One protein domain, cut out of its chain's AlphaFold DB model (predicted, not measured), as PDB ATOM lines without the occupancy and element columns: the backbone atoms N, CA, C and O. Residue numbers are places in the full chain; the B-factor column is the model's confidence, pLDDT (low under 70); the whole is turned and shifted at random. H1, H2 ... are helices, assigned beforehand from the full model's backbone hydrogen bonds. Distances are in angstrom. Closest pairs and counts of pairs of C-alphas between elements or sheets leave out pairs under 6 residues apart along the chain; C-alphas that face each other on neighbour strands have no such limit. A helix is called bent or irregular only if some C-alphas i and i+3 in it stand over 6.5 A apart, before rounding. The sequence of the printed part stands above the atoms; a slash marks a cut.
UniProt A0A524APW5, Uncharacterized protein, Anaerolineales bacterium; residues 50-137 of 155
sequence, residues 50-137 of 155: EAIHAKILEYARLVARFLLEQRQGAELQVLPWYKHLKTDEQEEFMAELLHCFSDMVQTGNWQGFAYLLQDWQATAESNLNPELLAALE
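What this domain is: This is residues 50 to 137 of the 155 residues of an uncharacterized protein of Anaerolineales bacterium (UniProt A0A524APW5). The longest helix, H1, makes an open V with a hairpin of two nearly aligned helices, H3 and H4; they meet near the beginning of H1, by the turn from H3 to H4. The short H2 packs on H4 towards the wide end of the V, and H5 makes a corner with the end of H4. The printed part has 88 residues with five named helices, H1 to H5 in chain order, and no named strand; the class is all helix. It is only just compact, close to loose, with a radius of gyration of the C-alphas of 14.1 A, and spans 44 by 29 by 19 A.

Where its parts are: H1, residues 50 to 72, begins at C-alpha 50 (-2.435, 24.153, -35.062) and is 32.9 A long. H3, residues 87 to 107, is 30.2 A long, and H4, residues 110 to 127, is 26.4 A long, beginning at C-alpha 110 (-5.972, 14.790, -42.301). H2 holds residues 80 to 84 and is only just irregular, with C-alphas 80 and 83 6.51 A apart. H5, residues 130 to 137, ends at C-alpha 137 (-21.470, -1.089, -65.579).

How they stand to each other: H1, H3 and H4 form an up and down bundle, each running against the one before it. H1 only just touches H3, with 3 pairs of C-alphas within 8 A, closest Ile 56 and Val 105 at 6.7 A, at a shallow tilt of 31 degrees. H1 also only just touches H4, again with 3 pairs; the closest C-alphas, of Ile 56 and Trp 110, are 6.4 A apart. H3 and H4, a helical hairpin, touch at a shallow tilt of 12 degrees, opposite ways; their closest C-alphas, of Met 104 and Trp 110, are 5.3 A apart. H2 touches residues 121 to 127 of H4, closest at the C-alphas of His 84 and Ala 124, 5.1 A. H4 and H5 only just touch, only at the corner, with 3 pairs; H1 and H5 are apart. Every O i to N i+4 pair is within hydrogen-bond range in H1, H3, H4 and H5; H2 has 0 of 1, and 1 of 2 O i to N i+3 pairs.

The domain as a whole: The C-alphas farthest apart, of Glu 50 and Ala 134, are 44.8 A apart. The printed part has no cut and no long link. No printed residue is under 70 in pLDDT; H5 has a mean of 77.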
ATOM      1  N   GLU A  50      -1.104  23.874 -35.609       90.44
ATOM      2  CA  GLU A  50      -2.435  24.153 -35.062       90.44
ATOM      3  C   GLU A  50      -3.548  23.844 -36.068       90.44
ATOM      4  O   GLU A  50      -4.561  23.244 -35.724       90.44
ATOM      5  N   ALA A  51      -3.362  24.202 -37.341       91.06
ATOM      6  CA  ALA A  51      -4.343  23.876 -38.372       91.06
ATOM      7  C   ALA A  51      -4.565  22.356 -38.490       91.06
ATOM      8  O   ALA A  51      -5.702  21.916 -38.670       91.06
ATOM      9  N   ILE A  52      -3.502  21.557 -38.352       91.12
ATOM     10  CA  ILE A  52      -3.580  20.093 -38.327       91.12
ATOM     11  C   ILE A  52      -4.324  19.613 -37.074       91.12
ATOM     12  O   ILE A  52      -5.272  18.838 -37.196       91.12
ATOM     13  N   HIS A  53      -3.958  20.091 -35.881       89.50
ATOM     14  CA  HIS A  53      -4.621  19.707 -34.630       89.50
ATOM     15  C   HIS A  53      -6.116  20.038 -34.635       89.50
ATOM     16  O   HIS A  53      -6.937  19.187 -34.280       89.50
ATOM     17  N   ALA A  54      -6.482  21.232 -35.102       92.12
ATOM     18  CA  ALA A  54      -7.869  21.648 -35.248       92.12
ATOM     19  C   ALA A  54      -8.646  20.713 -36.190       92.12
ATOM     20  O   ALA A  54      -9.764  20.310 -35.862       92.12
ATOM     21  N   LYS A  55      -8.044  20.312 -37.319       94.31
ATOM     22  CA  LYS A  55      -8.662  19.388 -38.283       94.31
ATOM     23  C   LYS A  55      -8.841  17.981 -37.725       94.31
ATOM     24  O   LYS A  55      -9.916  17.406 -37.860       94.31
ATOM     25  N   ILE A  56      -7.833  17.447 -37.041       94.00
ATOM     26  CA  ILE A  56      -7.933  16.137 -36.382       94.00
ATOM     27  C   ILE A  56      -9.057  16.152 -35.343       94.00
ATOM     28  O   ILE A  56      -9.850  15.215 -35.284       94.00
ATOM     29  N   LEU A  57      -9.164  17.219 -34.545       95.31
ATOM     30  CA  LEU A  57     -10.220  17.351 -33.541       95.31
ATOM     31  C   LEU A  57     -11.616  17.452 -34.174       95.31
ATOM     32  O   LEU A  57     -12.566  16.863 -33.656       95.31
ATOM     33  N   GLU A  58     -11.747  18.186 -35.278       96.19
ATOM     34  CA  GLU A  58     -12.982  18.276 -36.062       96.19
ATOM     35  C   GLU A  58     -13.432  16.887 -36.539       96.19
ATOM     36  O   GLU A  58     -14.555  16.466 -36.243       96.19
ATOM     37  N   TYR A  59     -12.537  16.130 -37.175       96.94
ATOM     38  CA  TYR A  59     -12.843  14.780 -37.651       96.94
ATOM     39  C   TYR A  59     -13.071  13.778 -36.519       96.94
ATOM     40  O   TYR A  59     -13.971  12.948 -36.617       96.94
ATOM     41  N   ALA A  60     -12.342  13.877 -35.407       96.12
ATOM     42  CA  ALA A  60     -12.577  13.034 -34.236       96.12
ATOM     43  C   ALA A  60     -13.992  13.224 -33.674       96.12
ATOM     44  O   ALA A  60     -14.651  12.248 -33.313       96.12
ATOM     45  N   ARG A  61     -14.492  14.466 -33.641       96.81
ATOM     46  CA  ARG A  61     -15.878  14.750 -33.239       96.81
ATOM     47  C   ARG A  61     -16.880  14.176 -34.234       96.81
ATOM     48  O   ARG A  61     -17.873  13.601 -33.795       96.81
ATOM     49  N   LEU A  62     -16.616  14.309 -35.534       96.81
ATOM     50  CA  LEU A  62     -17.455  13.740 -36.591       96.81
ATOM     51  C   LEU A  62     -17.565  12.219 -36.441       96.81
ATOM     52  O   LEU A  62     -18.675  11.703 -36.340       96.81
ATOM     53  N   VAL A  63     -16.435  11.511 -36.344       96.69
ATOM     54  CA  VAL A  63     -16.397  10.047 -36.194       96.69
ATOM     55  C   VAL A  63     -17.085   9.615 -34.903       96.69
ATOM     56  O   VAL A  63     -17.943   8.736 -34.929       96.69
ATOM     57  N   ALA A  64     -16.776  10.255 -33.772       96.38
ATOM     58  CA  ALA A  64     -17.413   9.924 -32.499       96.38
ATOM     59  C   ALA A  64     -18.937  10.100 -32.560       96.38
ATOM     60  O   ALA A  64     -19.683   9.255 -32.059       96.38
ATOM     61  N   ARG A  65     -19.407  11.179 -33.195       96.62
ATOM     62  CA  ARG A  65     -20.834  11.439 -33.371       96.62
ATOM     63  C   ARG A  65     -21.486  10.411 -34.293       96.62
ATOM     64  O   ARG A  65     -22.539   9.893 -33.941       96.62
ATOM     65  N   PHE A  66     -20.845  10.077 -35.409       96.62
ATOM     66  CA  PHE A  66     -21.324   9.070 -36.351       96.62
ATOM     67  C   PHE A  66     -21.483   7.698 -35.685       96.62
ATOM     68  O   PHE A  66     -22.552   7.095 -35.750       96.62
ATOM     69  N   LEU A  67     -20.457   7.236 -34.964       95.25
ATOM     70  CA  LEU A  67     -20.492   5.959 -34.244       95.25
ATOM     71  C   LEU A  67     -21.592   5.925 -33.175       95.25
ATOM     72  O   LEU A  67     -22.203   4.880 -32.945       95.25
ATOM     73  N   LEU A  68     -21.851   7.059 -32.519       95.56
ATOM     74  CA  LEU A  68     -22.932   7.177 -31.548       95.56
ATOM     75  C   LEU A  68     -24.310   7.075 -32.217       95.56
ATOM     76  O   LEU A  68     -25.168   6.356 -31.712       95.56
ATOM     77  N   GLU A  69     -24.516   7.757 -33.345       94.88
ATOM     78  CA  GLU A  69     -25.772   7.700 -34.105       94.88
ATOM     79  C   GLU A  69     -26.038   6.281 -34.633       94.88
ATOM     80  O   GLU A  69     -27.140   5.760 -34.444       94.88
ATOM     81  N   GLN A  70     -25.009   5.609 -35.166       92.38
ATOM     82  CA  GLN A  70     -25.056   4.200 -35.584       92.38
ATOM     83  C   GLN A  70     -25.466   3.271 -34.434       92.38
ATOM     84  O   GLN A  70     -26.384   2.466 -34.567       92.38
ATOM     85  N   ARG A  71     -24.827   3.414 -33.265       91.81
ATOM     86  CA  ARG A  71     -25.139   2.626 -32.058       91.81
ATOM     87  C   ARG A  71     -26.576   2.815 -31.577       91.81
ATOM     88  O   ARG A  71     -27.145   1.887 -31.011       91.81
ATOM     89  N   GLN A  72     -27.125   4.015 -31.735       92.06
ATOM     90  CA  GLN A  72     -28.467   4.364 -31.272       92.06
ATOM     91  C   GLN A  72     -29.564   3.995 -32.278       92.06
ATOM     92  O   GLN A  72     -30.739   4.085 -31.930       92.06
ATOM     93  N   GLY A  73     -29.205   3.607 -33.508       84.31
ATOM     94  CA  GLY A  73     -30.167   3.447 -34.600       84.31
ATOM     95  C   GLY A  73     -30.896   4.754 -34.935       84.31
ATOM     96  O   GLY A  73     -32.032   4.724 -35.403       84.31
ATOM     97  N   ALA A  74     -30.277   5.897 -34.626       83.19
ATOM     98  CA  ALA A  74     -30.836   7.213 -34.892       83.19
ATOM     99  C   ALA A  74     -30.646   7.593 -36.368       83.19
ATOM    100  O   ALA A  74     -29.815   7.021 -37.074       83.19
ATOM    101  N   GLU A  75     -31.393   8.595 -36.833       87.75
ATOM    102  CA  GLU A  75     -31.135   9.179 -38.148       87.75
ATOM    103  C   GLU A  75     -29.732   9.798 -38.186       87.75
ATOM    104  O   GLU A  75     -29.371  10.594 -37.316       87.75
ATOM    105  N   LEU A  76     -28.955   9.432 -39.206       91.50
ATOM    106  CA  LEU A  76     -27.577   9.882 -39.378       91.50
ATOM    107  C   LEU A  76     -27.556  11.340 -39.821       91.50
ATOM    108  O   LEU A  76     -27.965  11.664 -40.935       91.50
ATOM    109  N   GLN A  77     -27.060  12.212 -38.948       93.19
ATOM    110  CA  GLN A  77     -26.982  13.650 -39.201       93.19
ATOM    111  C   GLN A  77     -25.612  14.046 -39.743       93.19
ATOM    112  O   GLN A  77     -25.515  14.931 -40.588       93.19
ATOM    113  N   VAL A  78     -24.545  13.402 -39.262       93.75
ATOM    114  CA  VAL A  78     -23.175  13.787 -39.641       93.75
ATOM    115  C   VAL A  78     -22.732  13.211 -40.979       93.75
ATOM    116  O   VAL A  78     -22.002  13.875 -41.703       93.75
ATOM    117  N   LEU A  79     -23.189  12.002 -41.313       95.94
ATOM    118  CA  LEU A  79     -22.925  11.324 -42.584       95.94
ATOM    119  C   LEU A  79     -24.252  10.793 -43.152       95.94
ATOM    120  O   LEU A  79     -24.490   9.584 -43.160       95.94
ATOM    121  N   PRO A  80     -25.164  11.684 -43.582       94.56
ATOM    122  CA  PRO A  80     -26.512  11.295 -43.997       94.56
ATOM    123  C   PRO A  80     -26.520  10.399 -45.239       94.56
ATOM    124  O   PRO A  80     -27.458   9.625 -45.423       94.56
ATOM    125  N   TRP A  81     -25.481  10.483 -46.074       95.81
ATOM    126  CA  TRP A  81     -25.325   9.683 -47.286       95.81
ATOM    127  C   TRP A  81     -25.010   8.208 -47.010       95.81
ATOM    128  O   TRP A  81     -25.284   7.368 -47.859       95.81
ATOM    129  N   TYR A  82     -24.529   7.856 -45.812       95.69
ATOM    130  CA  TYR A  82     -24.168   6.477 -45.455       95.69
ATOM    131  C   TYR A  82     -25.331   5.485 -45.635       95.69
ATOM    132  O   TYR A  82     -25.129   4.341 -46.028       95.69
ATOM    133  N   LYS A  83     -26.577   5.938 -45.431       92.75
ATOM    134  CA  LYS A  83     -27.787   5.118 -45.629       92.75
ATOM    135  C   LYS A  83     -28.023   4.684 -47.083       92.75
ATOM    136  O   LYS A  83     -28.893   3.853 -47.323       92.75
ATOM    137  N   HIS A  84     -27.319   5.292 -48.036       94.06
ATOM    138  CA  HIS A  84     -27.413   4.986 -49.464       94.06
ATOM    139  C   HIS A  84     -26.324   4.015 -49.936       94.06
ATOM    140  O   HIS A  84     -26.346   3.601 -51.092       94.06
ATOM    141  N   LEU A  85     -25.401   3.621 -49.055       94.69
ATOM    142  CA  LEU A  85     -24.467   2.531 -49.316       94.69
ATOM    143  C   LEU A  85     -25.161   1.173 -49.161       94.69
ATOM    144  O   LEU A  85     -26.031   1.004 -48.297       94.69
ATOM    145  N   LYS A  86     -24.749   0.204 -49.978       93.62
ATOM    146  CA  LYS A  86     -25.127  -1.210 -49.854       93.62
ATOM    147  C   LYS A  86     -24.494  -1.829 -48.604       93.62
ATOM    148  O   LYS A  86     -23.612  -1.245 -47.986       93.62
ATOM    149  N   THR A  87     -24.962  -3.002 -48.186       93.25
ATOM    150  CA  THR A  87     -24.497  -3.631 -46.934       93.25
ATOM    151  C   THR A  87     -23.002  -3.962 -46.947       93.25
ATOM    152  O   THR A  87     -22.323  -3.722 -45.958       93.25
ATOM    153  N   ASP A  88     -22.491  -4.469 -48.064       95.44
ATOM    154  CA  ASP A  88     -21.067  -4.727 -48.292       95.44
ATOM    155  C   ASP A  88     -20.242  -3.429 -48.299       95.44
ATOM    156  O   ASP A  88     -19.246  -3.322 -47.589       95.44
ATOM    157  N   GLU A  89     -20.720  -2.407 -49.008       96.50
ATOM    158  CA  GLU A  89     -20.110  -1.070 -49.044       96.50
ATOM    159  C   GLU A  89     -20.073  -0.402 -47.656       96.50
ATOM    160  O   GLU A  89     -19.120   0.291 -47.309       96.50
ATOM    161  N   GLN A  90     -21.101  -0.613 -46.830       96.38
ATOM    162  CA  GLN A  90     -21.145  -0.124 -45.450       96.38
ATOM    163  C   GLN A  90     -20.062  -0.775 -44.582       96.38
ATOM    164  O   GLN A  90     -19.406  -0.082 -43.801       96.38
ATOM    165  N   GLU A  91     -19.861  -2.088 -44.704       96.19
ATOM    166  CA  GLU A  91     -18.807  -2.804 -43.979       96.19
ATOM    167  C   GLU A  91     -17.409  -2.345 -44.414       96.19
ATOM    168  O   GLU A  91     -16.547  -2.101 -43.562       96.19
ATOM    169  N   GLU A  92     -17.202  -2.159 -45.719       97.75
ATOM    170  CA  GLU A  92     -15.944  -1.671 -46.289       97.75
ATOM    171  C   GLU A  92     -15.639  -0.238 -45.839       97.75
ATOM    172  O   GLU A  92     -14.575   0.014 -45.265       97.75
ATOM    173  N   PHE A  93     -16.610   0.675 -45.960       97.81
ATOM    174  CA  PHE A  93     -16.490   2.039 -45.451       97.81
ATOM    175  C   PHE A  93     -16.097   2.059 -43.976       97.81
ATOM    176  O   PHE A  93     -15.216   2.815 -43.572       97.81
ATOM    177  N   MET A  94     -16.738   1.235 -43.144       96.94
ATOM    178  CA  MET A  94     -16.449   1.188 -41.712       96.94
ATOM    179  C   MET A  94     -15.012   0.744 -41.421       96.94
ATOM    180  O   MET A  94     -14.378   1.290 -40.512       96.94
ATOM    181  N   ALA A  95     -14.488  -0.222 -42.178       97.25
ATOM    182  CA  ALA A  95     -13.106  -0.669 -42.048       97.25
ATOM    183  C   ALA A  95     -12.117   0.435 -42.458       97.25
ATOM    184  O   ALA A  95     -11.199   0.754 -41.693       97.25
ATOM    185  N   GLU A  96     -12.334   1.065 -43.614       97.81
ATOM    186  CA  GLU A  96     -11.473   2.138 -44.120       97.81
ATOM    187  C   GLU A  96     -11.534   3.395 -43.249       97.81
ATOM    188  O   GLU A  96     -10.499   3.992 -42.950       97.81
ATOM    189  N   LEU A  97     -12.722   3.761 -42.758       97.44
ATOM    190  CA  LEU A  97     -12.927   4.891 -41.854       97.44
ATOM    191  C   LEU A  97     -12.056   4.751 -40.607       97.44
ATOM    192  O   LEU A  97     -11.350   5.688 -40.237       97.44
ATOM    193  N   LEU A  98     -12.092   3.589 -39.950       96.25
ATOM    194  CA  LEU A  98     -11.312   3.348 -38.735       96.25
ATOM    195  C   LEU A  98      -9.809   3.291 -39.025       96.25
ATOM    196  O   LEU A  98      -9.017   3.807 -38.230       96.25
ATOM    197  N   HIS A  99      -9.419   2.706 -40.159       96.50
ATOM    198  CA  HIS A  99      -8.024   2.639 -40.581       96.50
ATOM    199  C   HIS A  99      -7.452   4.034 -40.872       96.50
ATOM    200  O   HIS A  99      -6.514   4.460 -40.196       96.50
ATOM    201  N   CYS A 100      -8.072   4.800 -41.775       96.50
ATOM    202  CA  CYS A 100      -7.633   6.157 -42.097       96.50
ATOM    203  C   CYS A 100      -7.742   7.110 -40.905       96.50
ATOM    204  O   CYS A 100      -6.915   8.012 -40.776       96.50
ATOM    205  N   PHE A 101      -8.725   6.936 -40.015       96.12
ATOM    206  CA  PHE A 101      -8.807   7.738 -38.794       96.12
ATOM    207  C   PHE A 101      -7.604   7.488 -37.876       96.12
ATOM    208  O   PHE A 101      -6.987   8.441 -37.394       96.12
ATOM    209  N   SER A 102      -7.245   6.217 -37.659       94.94
ATOM    210  CA  SER A 102      -6.053   5.835 -36.893       94.94
ATOM    211  C   SER A 102      -4.787   6.440 -37.506       94.94
ATOM    212  O   SER A 102      -4.001   7.083 -36.802       94.94
ATOM    213  N   ASP A 103      -4.628   6.321 -38.824       95.12
ATOM    214  CA  ASP A 103      -3.469   6.843 -39.550       95.12
ATOM    215  C   ASP A 103      -3.390   8.370 -39.489       95.12
ATOM    216  O   ASP A 103      -2.316   8.929 -39.240       95.12
ATOM    217  N   MET A 104      -4.521   9.066 -39.636       94.81
ATOM    218  CA  MET A 104      -4.605  10.519 -39.487       94.81
ATOM    219  C   MET A 104      -4.141  10.957 -38.094       94.81
ATOM    220  O   MET A 104      -3.361  11.901 -37.980       94.81
ATOM    221  N   VAL A 105      -4.589  10.283 -37.030       91.75
ATOM    222  CA  VAL A 105      -4.186  10.613 -35.653       91.75
ATOM    223  C   VAL A 105      -2.686  10.380 -35.436       91.75
ATOM    224  O   VAL A 105      -2.039  11.139 -34.712       91.75
ATOM    225  N   GLN A 106      -2.106   9.356 -36.063       90.12
ATOM    226  CA  GLN A 106      -0.686   9.028 -35.908       90.12
ATOM    227  C   GLN A 106       0.244   9.948 -36.706       90.12
ATOM    228  O   GLN A 106       1.314  10.317 -36.207       90.12
ATOM    229  N   THR A 107      -0.152  10.294 -37.931       90.81
ATOM    230  CA  THR A 107       0.689  10.991 -38.920       90.81
ATOM    231  C   THR A 107       0.385  12.482 -39.040       90.81
ATOM    232  O   THR A 107       1.224  13.243 -39.515       90.81
ATOM    233  N   GLY A 108      -0.807  12.912 -38.627       89.69
ATOM    234  CA  GLY A 108      -1.317  14.262 -38.844       89.69
ATOM    235  C   GLY A 108      -1.808  14.541 -40.270       89.69
ATOM    236  O   GLY A 108      -2.220  15.666 -40.558       89.69
ATOM    237  N   ASN A 109      -1.794  13.543 -41.161       90.81
ATOM    238  CA  ASN A 109      -2.311  13.668 -42.522       90.81
ATOM    239  C   ASN A 109      -3.845  13.574 -42.530       90.81
ATOM    240  O   ASN A 109      -4.424  12.509 -42.739       90.81
ATOM    241  N   TRP A 110      -4.509  14.700 -42.284       94.56
ATOM    242  CA  TRP A 110      -5.972  14.790 -42.301       94.56
ATOM    243  C   TRP A 110      -6.557  14.808 -43.715       94.56
ATOM    244  O   TRP A 110      -7.732  14.494 -43.889       94.56
ATOM    245  N   GLN A 111      -5.764  15.158 -44.730       95.12
ATOM    246  CA  GLN A 111      -6.223  15.227 -46.116       95.12
ATOM    247  C   GLN A 111      -6.644  13.851 -46.628       95.12
ATOM    248  O   GLN A 111      -7.693  13.744 -47.251       95.12
ATOM    249  N   GLY A 112      -5.879  12.799 -46.316       94.94
ATOM    250  CA  GLY A 112      -6.244  11.425 -46.686       94.94
ATOM    251  C   GLY A 112      -7.612  11.018 -46.130       94.94
ATOM    252  O   GLY A 112      -8.441  10.477 -46.854       94.94
ATOM    253  N   PHE A 113      -7.889  11.379 -44.876       96.50
ATOM    254  CA  PHE A 113      -9.192  11.141 -44.258       96.50
ATOM    255  C   PHE A 113     -10.317  11.956 -44.920       96.50
ATOM    256  O   PHE A 113     -11.428  11.462 -45.092       96.50
ATOM    257  N   ALA A 114     -10.036  13.197 -45.326       96.69
ATOM    258  CA  ALA A 114     -10.994  14.028 -46.051       96.69
ATOM    259  C   ALA A 114     -11.354  13.436 -47.424       96.69
ATOM    260  O   ALA A 114     -12.531  13.425 -47.779       96.69
ATOM    261  N   TYR A 115     -10.358  12.936 -48.165       97.50
ATOM    262  CA  TYR A 115     -10.568  12.284 -49.457       97.50
ATOM    263  C   TYR A 115     -11.398  11.014 -49.319       97.50
ATOM    264  O   TYR A 115     -12.390  10.883 -50.020       97.50
ATOM    265  N   LEU A 116     -11.090  10.163 -48.335       97.69
ATOM    266  CA  LEU A 116     -11.893   8.975 -48.040       97.69
ATOM    267  C   LEU A 116     -13.385   9.316 -47.880       97.69
ATOM    268  O   LEU A 116     -14.244   8.682 -48.486       97.69
ATOM    269  N   LEU A 117     -13.708  10.335 -47.073       97.75
ATOM    270  CA  LEU A 117     -15.102  10.740 -46.867       97.75
ATOM    271  C   LEU A 117     -15.765  11.252 -48.154       97.75
ATOM    272  O   LEU A 117     -16.955  11.017 -48.347       97.75
ATOM    273  N   GLN A 118     -15.021  11.958 -49.008       97.62
ATOM    274  CA  GLN A 118     -15.525  12.450 -50.293       97.62
ATOM    275  C   GLN A 118     -15.771  11.310 -51.282       97.62
ATOM    276  O   GLN A 118     -16.823  11.284 -51.917       97.62
ATOM    277  N   ASP A 119     -14.844  10.361 -51.372       97.62
ATOM    278  CA  ASP A 119     -14.942   9.217 -52.276       97.62
ATOM    279  C   ASP A 119     -16.152   8.348 -51.913       97.62
ATOM    280  O   ASP A 119     -16.984   8.044 -52.766       97.62
ATOM    281  N   TRP A 120     -16.339   8.047 -50.626       98.00
ATOM    282  CA  TRP A 120     -17.495   7.271 -50.170       98.00
ATOM    283  C   TRP A 120     -18.823   8.013 -50.296       98.00
ATOM    284  O   TRP A 120     -19.852   7.395 -50.589       98.00
ATOM    285  N   GLN A 121     -18.815   9.336 -50.136       97.12
ATOM    286  CA  GLN A 121     -19.983  10.145 -50.456       97.12
ATOM    287  C   GLN A 121     -20.334  10.033 -51.948       97.12
ATOM    288  O   GLN A 121     -21.504   9.848 -52.276       97.12
ATOM    289  N   ALA A 122     -19.347  10.086 -52.845       94.56
ATOM    290  CA  ALA A 122     -19.570   9.929 -54.281       94.56
ATOM    291  C   ALA A 122     -20.096   8.526 -54.642       94.56
ATOM    292  O   ALA A 122     -20.981   8.397 -55.493       94.56
ATOM    293  N   THR A 123     -19.627   7.476 -53.959       93.81
ATOM    294  CA  THR A 123     -20.181   6.115 -54.081       93.81
ATOM    295  C   THR A 123     -21.658   6.082 -53.677       93.81
ATOM    296  O   THR A 123     -22.505   5.600 -54.431       93.81
ATOM    297  N   ALA A 124     -22.003   6.670 -52.529       94.56
ATOM    298  CA  ALA A 124     -23.384   6.757 -52.057       94.56
ATOM    299  C   ALA A 124     -24.293   7.557 -53.009       94.56
ATOM    300  O   ALA A 124     -25.443   7.182 -53.238       94.56
ATOM    301  N   GLU A 125     -23.788   8.648 -53.587       92.19
ATOM    302  CA  GLU A 125     -24.496   9.441 -54.598       92.19
ATOM    303  C   GLU A 125     -24.692   8.660 -55.904       92.19
ATOM    304  O   GLU A 125     -25.754   8.749 -56.523       92.19
ATOM    305  N   SER A 126     -23.720   7.834 -56.296       89.31
ATOM    306  CA  SER A 126     -23.833   6.963 -57.472       89.31
ATOM    307  C   SER A 126     -24.935   5.918 -57.294       89.31
ATOM    308  O   SER A 126     -25.725   5.701 -58.211       89.31
ATOM    309  N   ASN A 127     -25.087   5.360 -56.088       89.00
ATOM    310  CA  ASN A 127     -26.193   4.454 -55.758       89.00
ATOM    311  C   ASN A 127     -27.582   5.102 -55.874       89.00
ATOM    312  O   ASN A 127     -28.573   4.400 -56.085       89.00
ATOM    313  N   LEU A 128     -27.678   6.430 -55.767       87.56
ATOM    314  CA  LEU A 128     -28.927   7.168 -55.974       87.56
ATOM    315  C   LEU A 128     -29.252   7.418 -57.451       87.56
ATOM    316  O   LEU A 128     -30.368   7.844 -57.751       87.56
ATOM    317  N   ASN A 129     -28.317   7.157 -58.367       86.50
ATOM    318  CA  ASN A 129     -28.495   7.365 -59.797       86.50
ATOM    319  C   ASN A 129     -28.366   6.035 -60.569       86.50
ATOM    320  O   ASN A 129     -27.282   5.686 -61.042       86.50
ATOM    321  N   PRO A 130     -29.482   5.302 -60.751       77.44
ATOM    322  CA  PRO A 130     -29.486   4.029 -61.469       77.44
ATOM    323  C   PRO A 130     -29.002   4.144 -62.918       77.44
ATOM    324  O   PRO A 130     -28.421   3.200 -63.442       77.44
ATOM    325  N   GLU A 131     -29.230   5.288 -63.572       78.69
ATOM    326  CA  GLU A 131     -28.778   5.526 -64.947       78.69
ATOM    327  C   GLU A 131     -27.255   5.685 -65.013       78.69
ATOM    328  O   GLU A 131     -26.620   5.145 -65.917       78.69
ATOM    329  N   LEU A 132     -26.658   6.371 -64.031       75.62
ATOM    330  CA  LEU A 132     -25.205   6.482 -63.895       75.62
ATOM    331  C   LEU A 132     -24.568   5.120 -63.606       75.62
ATOM    332  O   LEU A 132     -23.592   4.766 -64.261       75.62
ATOM    333  N   LEU A 133     -25.132   4.342 -62.678       72.94
ATOM    334  CA  LEU A 133     -24.666   2.981 -62.397       72.94
ATOM    335  C   LEU A 133     -24.730   2.096 -63.645       72.94
ATOM    336  O   LEU A 133     -23.738   1.470 -64.001       72.94
ATOM    337  N   ALA A 134     -25.854   2.118 -64.366       77.50
ATOM    338  CA  ALA A 134     -26.004   1.362 -65.605       77.50
ATOM    339  C   ALA A 134     -24.999   1.794 -66.687       77.50
ATOM    340  O   ALA A 134     -24.528   0.954 -67.450       77.50
ATOM    341  N   ALA A 135     -24.654   3.084 -66.760       76.50
ATOM    342  CA  ALA A 135     -23.640   3.589 -67.683       76.50
ATOM    343  C   ALA A 135     -22.210   3.180 -67.284       76.50
ATOM    344  O   ALA A 135     -21.396   2.911 -68.165       76.50
ATOM    345  N   LEU A 136     -21.903   3.115 -65.985       74.19
ATOM    346  CA  LEU A 136     -20.601   2.669 -65.468       74.19
ATOM    347  C   LEU A 136     -20.403   1.152 -65.611       74.19
ATOM    348  O   LEU A 136     -19.296   0.704 -65.899       74.19
ATOM    349  N   GLU A 137     -21.468   0.373 -65.432       79.25
ATOM    350  CA  GLU A 137     -21.470  -1.089 -65.579       79.25
ATOM    351  C   GLU A 137     -21.614  -1.547 -67.040       79.25
ATOM    352  O   GLU A 137     -21.419  -2.727 -67.349       79.25
TER     353      GLU A 137